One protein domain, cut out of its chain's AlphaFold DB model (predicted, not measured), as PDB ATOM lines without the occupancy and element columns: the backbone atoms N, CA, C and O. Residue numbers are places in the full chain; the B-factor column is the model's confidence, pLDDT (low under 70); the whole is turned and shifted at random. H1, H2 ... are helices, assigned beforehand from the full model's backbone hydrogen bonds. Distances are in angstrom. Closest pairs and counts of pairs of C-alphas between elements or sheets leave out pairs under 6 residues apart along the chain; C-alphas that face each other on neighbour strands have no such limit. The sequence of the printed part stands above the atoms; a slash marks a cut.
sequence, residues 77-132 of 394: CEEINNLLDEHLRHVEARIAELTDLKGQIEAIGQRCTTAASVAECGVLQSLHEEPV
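This is residues 77 to 132 of the 394 residues of a protein of Lupinus albus (UniProt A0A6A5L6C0). One long, straight helix, H1, makes the length, and at its far end a loop folds back so that a short helix, H2, packs on the helix's last residues, forming a small hooked head. Residues 77 to 104 stick out free of the rest. The printed part has 56 residues with two named helices, H1 then H2, and no named strand; the class is all helix. It is extended, with a radius of gyration of the C-alphas of 19.3 A and spans of 61 by 21 by 12 A.

Start with H1, residues 78 to 109, and go on to H2, residues 122 to 128. They touch, H1 with residues 108 to 109 alone; the closest C-alphas, of Ile 108 and Val 123, are 5.7 A apart. Their lines stand at a steep tilt of 66 degrees, opposite ways. In both helices every O i to N i+4 pair is within hydrogen-bond range.

Find C-alpha 78 at (1.943, 11.708, -39.431); from there H1 runs 46.3 A to C-alpha 109 at (-39.716, 31.281, -44.344). H2 measures 10.0 A and ends at C-alpha 128, (-45.624, 29.601, -31.997).

The C-alphas of Cys 77 and Ser 117 are the two farthest apart, 61.5 A. The printed part has no cut. The link from H1 to H2, residues 110 to 121, is long. Look at residues 130 to 132 for pLDDT under 70; the mean of the printed part is 90.3.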
ATOM      1  N   CYS A  77       5.702  13.540 -40.128       92.62
ATOM      2  CA  CYS A  77       4.559  14.442 -40.290       92.62
ATOM      3  C   CYS A  77       3.196  13.764 -40.046       92.62
ATOM      4  O   CYS A  77       2.164  14.416 -40.170       92.62
ATOM      5  N   GLU A  78       3.171  12.477 -39.683       94.81
ATOM      6  CA  GLU A  78       1.943  11.708 -39.431       94.81
ATOM      7  C   GLU A  78       1.044  12.349 -38.367       94.81
ATOM      8  O   GLU A  78      -0.157  12.476 -38.576       94.81
ATOM      9  N   GLU A  79       1.613  12.830 -37.259       92.06
ATOM     10  CA  GLU A  79       0.822  13.484 -36.209       92.06
ATOM     11  C   GLU A  79       0.202  14.809 -36.672       92.06
ATOM     12  O   GLU A  79      -0.907  15.145 -36.261       92.06
ATOM     13  N   ILE A  80       0.890  15.539 -37.558       94.88
ATOM     14  CA  ILE A  80       0.362  16.768 -38.168       94.88
ATOM     15  C   ILE A  80      -0.823  16.418 -39.073       94.88
ATOM     16  O   ILE A  80      -1.860  17.069 -38.990       94.88
ATOM     17  N   ASN A  81      -0.689  15.376 -39.898       95.69
ATOM     18  CA  ASN A  81      -1.765  14.925 -40.782       95.69
ATOM     19  C   ASN A  81      -2.988  14.469 -39.978       95.69
ATOM     20  O   ASN A  81      -4.092  14.914 -40.262       95.69
ATOM     21  N   ASN A  82      -2.790  13.678 -38.920       96.00
ATOM     22  CA  ASN A  82      -3.884  13.221 -38.060       96.00
ATOM     23  C   ASN A  82      -4.627  14.390 -37.390       96.00
ATOM     24  O   ASN A  82      -5.851  14.361 -37.291       96.00
ATOM     25  N   LEU A  83      -3.900  15.424 -36.947       95.75
ATOM     26  CA  LEU A  83      -4.503  16.639 -36.391       95.75
ATOM     27  C   LEU A  83      -5.339  17.373 -37.447       95.75
ATOM     28  O   LEU A  83      -6.463  17.780 -37.163       95.75
ATOM     29  N   LEU A  84      -4.818  17.517 -38.668       96.19
ATOM     30  CA  LEU A  84      -5.547  18.153 -39.767       96.19
ATOM     31  C   LEU A  84      -6.790  17.355 -40.181       96.19
ATOM     32  O   LEU A  84      -7.825  17.963 -40.443       96.19
ATOM     33  N   ASP A  85      -6.712  16.025 -40.199       97.31
ATOM     34  CA  ASP A  85      -7.838  15.146 -40.526       97.31
ATOM     35  C   ASP A  85      -8.943  15.204 -39.455       97.31
ATOM     36  O   ASP A  85     -10.129  15.142 -39.780       97.31
ATOM     37  N   GLU A  86      -8.583  15.338 -38.174       97.00
ATOM     38  CA  GLU A  86      -9.548  15.600 -37.094       97.00
ATOM     39  C   GLU A  86     -10.219  16.966 -37.270       97.00
ATOM     40  O   GLU A  86     -11.448  17.050 -37.272       97.00
ATOM     41  N   HIS A  87      -9.436  18.026 -37.499       97.56
ATOM     42  CA  HIS A  87      -9.988  19.367 -37.708       97.56
ATOM     43  C   HIS A  87     -10.903  19.424 -38.936       97.56
ATOM     44  O   HIS A  87     -11.978  20.018 -38.892       97.56
ATOM     45  N   LEU A  88     -10.529  18.744 -40.024       97.75
ATOM     46  CA  LEU A  88     -11.372  18.633 -41.210       97.75
ATOM     47  C   LEU A  88     -12.713  17.962 -40.882       97.75
ATOM     48  O   LEU A  88     -13.755  18.480 -41.279       97.75
ATOM     49  N   ARG A  89     -12.710  16.872 -40.104       97.94
ATOM     50  CA  ARG A  89     -13.951  16.222 -39.651       97.94
ATOM     51  C   ARG A  89     -14.817  17.148 -38.799       97.94
ATOM     52  O   ARG A  89     -16.035  17.149 -38.971       97.94
ATOM     53  N   HIS A  90     -14.221  17.956 -37.922       95.56
ATOM     54  CA  HIS A  90     -14.962  18.967 -37.160       95.56
ATOM     55  C   HIS A  90     -15.615  20.011 -38.076       95.56
ATOM     56  O   HIS A  90     -16.798  20.325 -37.914       95.56
ATOM     57  N   VAL A  91     -14.881  20.511 -39.074       97.50
ATOM     58  CA  VAL A  91     -15.407  21.467 -40.061       97.50
ATOM     59  C   VAL A  91     -16.552  20.848 -40.868       97.50
ATOM     60  O   VAL A  91     -17.597  21.478 -41.032       97.50
ATOM     61  N   GLU A  92     -16.404  19.608 -41.336       98.06
ATOM     62  CA  GLU A  92     -17.447  18.889 -42.079       98.06
ATOM     63  C   GLU A  92     -18.717  18.679 -41.242       98.06
ATOM     64  O   GLU A  92     -19.824  18.930 -41.729       98.06
ATOM     65  N   ALA A  93     -18.572  18.291 -39.971       96.69
ATOM     66  CA  ALA A  93     -19.694  18.160 -39.046       96.69
ATOM     67  C   ALA A  93     -20.423  19.499 -38.863       96.69
ATOM     68  O   ALA A  93     -21.649  19.567 -38.977       96.69
ATOM     69  N   ARG A  94     -19.673  20.593 -38.681       96.88
ATOM     70  CA  ARG A  94     -20.255  21.930 -38.529       96.88
ATOM     71  C   ARG A  94     -20.976  22.404 -39.789       96.88
ATOM     72  O   ARG A  94     -22.039  23.018 -39.693       96.88
ATOM     73  N   ILE A  95     -20.436  22.111 -40.971       98.12
ATOM     74  CA  ILE A  95     -21.102  22.397 -42.249       98.12
ATOM     75  C   ILE A  95     -22.436  21.649 -42.333       98.12
ATOM     76  O   ILE A  95     -23.431  22.242 -42.757       98.12
ATOM     77  N   ALA A  96     -22.478  20.378 -41.926       97.81
ATOM     78  CA  ALA A  96     -23.707  19.591 -41.934       97.81
ATOM     79  C   ALA A  96     -24.777  20.195 -41.005       97.81
ATOM     80  O   ALA A  96     -25.902  20.425 -41.451       97.81
ATOM     81  N   GLU A  97     -24.414  20.541 -39.767       97.69
ATOM     82  CA  GLU A  97     -25.307  21.210 -38.807       97.69
ATOM     83  C   GLU A  97     -25.848  22.545 -39.340       97.69
ATOM     84  O   GLU A  97     -27.050  22.810 -39.294       97.69
ATOM     85  N   LEU A  98     -24.967  23.395 -39.878       98.38
ATOM     86  CA  LEU A  98     -25.355  24.702 -40.414       98.38
ATOM     87  C   LEU A  98     -26.228  24.574 -41.667       98.38
ATOM     88  O   LEU A  98     -27.105  25.409 -41.892       98.38
ATOM     89  N   THR A  99     -26.012  23.536 -42.474       97.88
ATOM     90  CA  THR A  99     -26.843  23.244 -43.647       97.88
ATOM     91  C   THR A  99     -28.239  22.788 -43.231       97.88
ATOM     92  O   THR A  99     -29.219  23.238 -43.826       97.88
ATOM     93  N   ASP A 100     -28.348  21.960 -42.189       97.50
ATOM     94  CA  ASP A 100     -29.640  21.552 -41.635       97.50
ATOM     95  C   ASP A 100     -30.400  22.752 -41.051       97.50
ATOM     96  O   ASP A 100     -31.542  23.012 -41.432       97.50
ATOM     97  N   LEU A 101     -29.735  23.566 -40.223       97.38
ATOM     98  CA  LEU A 101     -30.318  24.787 -39.664       97.38
ATOM     99  C   LEU A 101     -30.791  25.751 -40.761       97.38
ATOM    100  O   LEU A 101     -31.891  26.301 -40.677       97.38
ATOM    101  N   LYS A 102     -29.985  25.941 -41.811       97.50
ATOM    102  CA  LYS A 102     -30.380  26.733 -42.980       97.50
ATOM    103  C   LYS A 102     -31.670  26.186 -43.595       97.50
ATOM    104  O   LYS A 102     -32.587  26.966 -43.845       97.50
ATOM    105  N   GLY A 103     -31.756  24.872 -43.799       96.50
ATOM    106  CA  GLY A 103     -32.953  24.219 -44.329       96.50
ATOM    107  C   GLY A 103     -34.189  24.450 -43.455       96.50
ATOM    108  O   GLY A 103     -35.260  24.763 -43.976       96.50
ATOM    109  N   GLN A 104     -34.042  24.385 -42.129       94.94
ATOM    110  CA  GLN A 104     -35.129  24.681 -41.189       94.94
ATOM    111  C   GLN A 104     -35.608  26.139 -41.301       94.94
ATOM    112  O   GLN A 104     -36.812  26.392 -41.372       94.94
ATOM    113  N   ILE A 105     -34.681  27.102 -41.366       94.81
ATOM    114  CA  ILE A 105     -35.006  28.530 -41.516       94.81
ATOM    115  C   ILE A 105     -35.711  28.791 -42.854       94.81
ATOM    116  O   ILE A 105     -36.719  29.499 -42.892       94.81
ATOM    117  N   GLU A 106     -35.224  28.198 -43.948       94.75
ATOM    118  CA  GLU A 106     -35.854  28.303 -45.270       94.75
ATOM    119  C   GLU A 106     -37.271  27.709 -45.268       94.75
ATOM    120  O   GLU A 106     -38.198  28.332 -45.789       94.75
ATOM    121  N   ALA A 107     -37.465  26.552 -44.626       92.31
ATOM    122  CA  ALA A 107     -38.770  25.908 -44.501       92.31
ATOM    123  C   ALA A 107     -39.768  26.763 -43.707       92.31
ATOM    124  O   ALA A 107     -40.929  26.860 -44.099       92.31
ATOM    125  N   ILE A 108     -39.331  27.412 -42.622       92.62
ATOM    126  CA  ILE A 108     -40.169  28.357 -41.869       92.62
ATOM    127  C   ILE A 108     -40.515  29.565 -42.747       92.62
ATOM    128  O   ILE A 108     -41.682  29.947 -42.827       92.62
ATOM    129  N   GLY A 109     -39.530  30.132 -43.452       90.62
ATOM    130  CA  GLY A 109     -39.716  31.281 -44.344       90.62
ATOM    131  C   GLY A 109     -40.758  31.045 -45.443       90.62
ATOM    132  O   GLY A 109     -41.571  31.925 -45.721       90.62
ATOM    133  N   GLN A 110     -40.798  29.838 -46.014       90.88
ATOM    134  CA  GLN A 110     -41.751  29.459 -47.067       90.88
ATOM    135  C   GLN A 110     -43.213  29.387 -46.600       90.88
ATOM    136  O   GLN A 110     -44.120  29.375 -47.433       90.88
ATOM    137  N   ARG A 111     -43.478  29.365 -45.287       88.88
ATOM    138  CA  ARG A 111     -44.848  29.313 -44.749       88.88
ATOM    139  C   ARG A 111     -45.576  30.652 -44.832       88.88
ATOM    140  O   ARG A 111     -46.797  30.689 -44.714       88.88
ATOM    141  N   CYS A 112     -44.863  31.755 -45.055       89.62
ATOM    142  CA  CYS A 112     -45.481  33.046 -45.342       89.62
ATOM    143  C   CYS A 112     -45.662  33.203 -46.858       89.62
ATOM    144  O   CYS A 112     -44.723  33.540 -47.576       89.62
ATOM    145  N   THR A 113     -46.869  32.942 -47.357       80.06
ATOM    146  CA  THR A 113     -47.188  33.031 -48.792       80.06
ATOM    147  C   THR A 113     -47.750  34.392 -49.198       80.06
ATOM    148  O   THR A 113     -47.738  34.738 -50.380       80.06
ATOM    149  N   THR A 114     -48.222  35.186 -48.236       76.62
ATOM    150  CA  THR A 114     -48.843  36.491 -48.467       76.62
ATOM    151  C   THR A 114     -48.155  37.579 -47.645       76.62
ATOM    152  O   THR A 114     -47.986  37.470 -46.434       76.62
ATOM    153  N   ALA A 115     -47.805  38.690 -48.297       74.88
ATOM    154  CA  ALA A 115     -47.390  39.923 -47.624       74.88
ATOM    155  C   ALA A 115     -48.625  40.695 -47.122       74.88
ATOM    156  O   ALA A 115     -48.844  41.845 -47.493       74.88
ATOM    157  N   ALA A 116     -49.487  40.013 -46.366       77.81
ATOM    158  CA  ALA A 116     -50.751  40.558 -45.892       77.81
ATOM    159  C   ALA A 116     -50.550  41.300 -44.562       77.81
ATOM    160  O   ALA A 116     -50.064  42.429 -44.538       77.81
ATOM    161  N   SER A 117     -50.901  40.670 -43.443       87.38
ATOM    162  CA  SER A 117     -50.783  41.251 -42.107       87.38
ATOM    163  C   SER A 117     -49.972  40.354 -41.174       87.38
ATOM    164  O   SER A 117     -49.870  39.146 -41.375       87.38
ATOM    165  N   VAL A 118     -49.423  40.938 -40.106       86.19
ATOM    166  CA  VAL A 118     -48.701  40.193 -39.057       86.19
ATOM    167  C   VAL A 118     -49.597  39.128 -38.409       86.19
ATOM    168  O   VAL A 118     -49.119  38.049 -38.076       86.19
ATOM    169  N   ALA A 119     -50.903  39.397 -38.292       85.31
ATOM    170  CA  ALA A 119     -51.880  38.452 -37.750       85.31
ATOM    171  C   ALA A 119     -52.033  37.181 -38.613       85.31
ATOM    172  O   ALA A 119     -52.315  36.105 -38.091       85.31
ATOM    173  N   GLU A 120     -51.802  37.291 -39.921       85.69
ATOM    174  CA  GLU A 120     -51.908  36.200 -40.899       85.69
ATOM    175  C   GLU A 120     -50.534  35.650 -41.312       85.69
ATOM    176  O   GLU A 120     -50.419  34.863 -42.250       85.69
ATOM    177  N   CYS A 121     -49.465  36.069 -40.630       90.06
ATOM    178  CA  CYS A 121     -48.111  35.684 -40.988       90.06
ATOM    179  C   CYS A 121     -47.858  34.207 -40.651       90.06
ATOM    180  O   CYS A 121     -47.663  33.844 -39.488       90.06
ATOM    181  N   GLY A 122     -47.784  33.364 -41.683       88.62
ATOM    182  CA  GLY A 122     -47.520  31.932 -41.526       88.62
ATOM    183  C   GLY A 122     -46.174  31.618 -40.859       88.62
ATOM    184  O   GLY A 122     -46.072  30.623 -40.149       88.62
ATOM    185  N   VAL A 123     -45.162  32.489 -40.990       91.06
ATOM    186  CA  VAL A 123     -43.889  32.373 -40.244       91.06
ATOM    187  C   VAL A 123     -44.122  32.512 -38.741       91.06
ATOM    188  O   VAL A 123     -43.654  31.674 -37.975       91.06
ATOM    189  N   LEU A 124     -44.863  33.538 -38.305       89.88
ATOM    190  CA  LEU A 124     -45.132  33.739 -36.880       89.88
ATOM    191  C   LEU A 124     -45.976  32.605 -36.316       89.88
ATOM    192  O   LEU A 124     -45.627  32.086 -35.265       89.88
ATOM    193  N   GLN A 125     -47.022  32.177 -37.022       87.56
ATOM    194  CA  GLN A 125     -47.840  31.033 -36.600       87.56
ATOM    195  C   GLN A 125     -46.970  29.783 -36.383       87.56
ATOM    196  O   GLN A 125     -47.057  29.134 -35.349       87.56
ATOM    197  N   SER A 126     -46.021  29.545 -37.287       86.56
ATOM    198  CA  SER A 126     -45.094  28.407 -37.241       86.56
ATOM    199  C   SER A 126     -44.065  28.451 -36.122       86.56
ATOM    200  O   SER A 126     -43.639  27.404 -35.652       86.56
ATOM    201  N   LEU A 127     -43.643  29.646 -35.713       88.75
ATOM    202  CA  LEU A 127     -42.745  29.828 -34.572       88.75
ATOM    203  C   LEU A 127     -43.472  29.683 -33.224       88.75
ATOM    204  O   LEU A 127     -42.812  29.471 -32.211       88.75
ATOM    205  N   HIS A 128     -44.805  29.820 -33.197       87.75
ATOM    206  CA  HIS A 128     -45.624  29.601 -31.997       87.75
ATOM    207  C   HIS A 128     -46.055  28.135 -31.828       87.75
ATOM    208  O   HIS A 128     -46.433  27.739 -30.727       87.75
ATOM    209  N   GLU A 129     -46.010  27.332 -32.892       81.19
ATOM    210  CA  GLU A 129     -46.222  25.885 -32.824       81.19
ATOM    211  C   GLU A 129     -44.991  25.212 -32.180       81.19
ATOM    212  O   GLU A 129     -43.867  25.377 -32.654       81.19
ATOM    213  N   GLU A 130     -45.181  24.469 -31.078       59.88
ATOM    214  CA  GLU A 130     -44.087  23.744 -30.408       59.88
ATOM    215  C   GLU A 130     -43.404  22.727 -31.354       59.88
ATOM    216  O   GLU A 130     -44.060  22.128 -32.212       59.88
ATOM    217  N   PRO A 131     -42.082  22.512 -31.223       61.09
ATOM    218  CA  PRO A 131     -41.267  21.999 -32.314       61.09
ATOM    219  C   PRO A 131     -41.475  20.511 -32.617       61.09
ATOM    220  O   PRO A 131     -41.511  19.651 -31.734       61.09
ATOM    221  N   VAL A 132     -41.491  20.209 -33.918       52.19
ATOM    222  CA  VAL A 132     -41.272  18.877 -34.490       52.19
ATOM    223  C   VAL A 132     -39.913  18.346 -34.014       52.19
ATOM    224  O   VAL A 132     -38.882  18.942 -34.297       52.19
TER     225      VAL A 132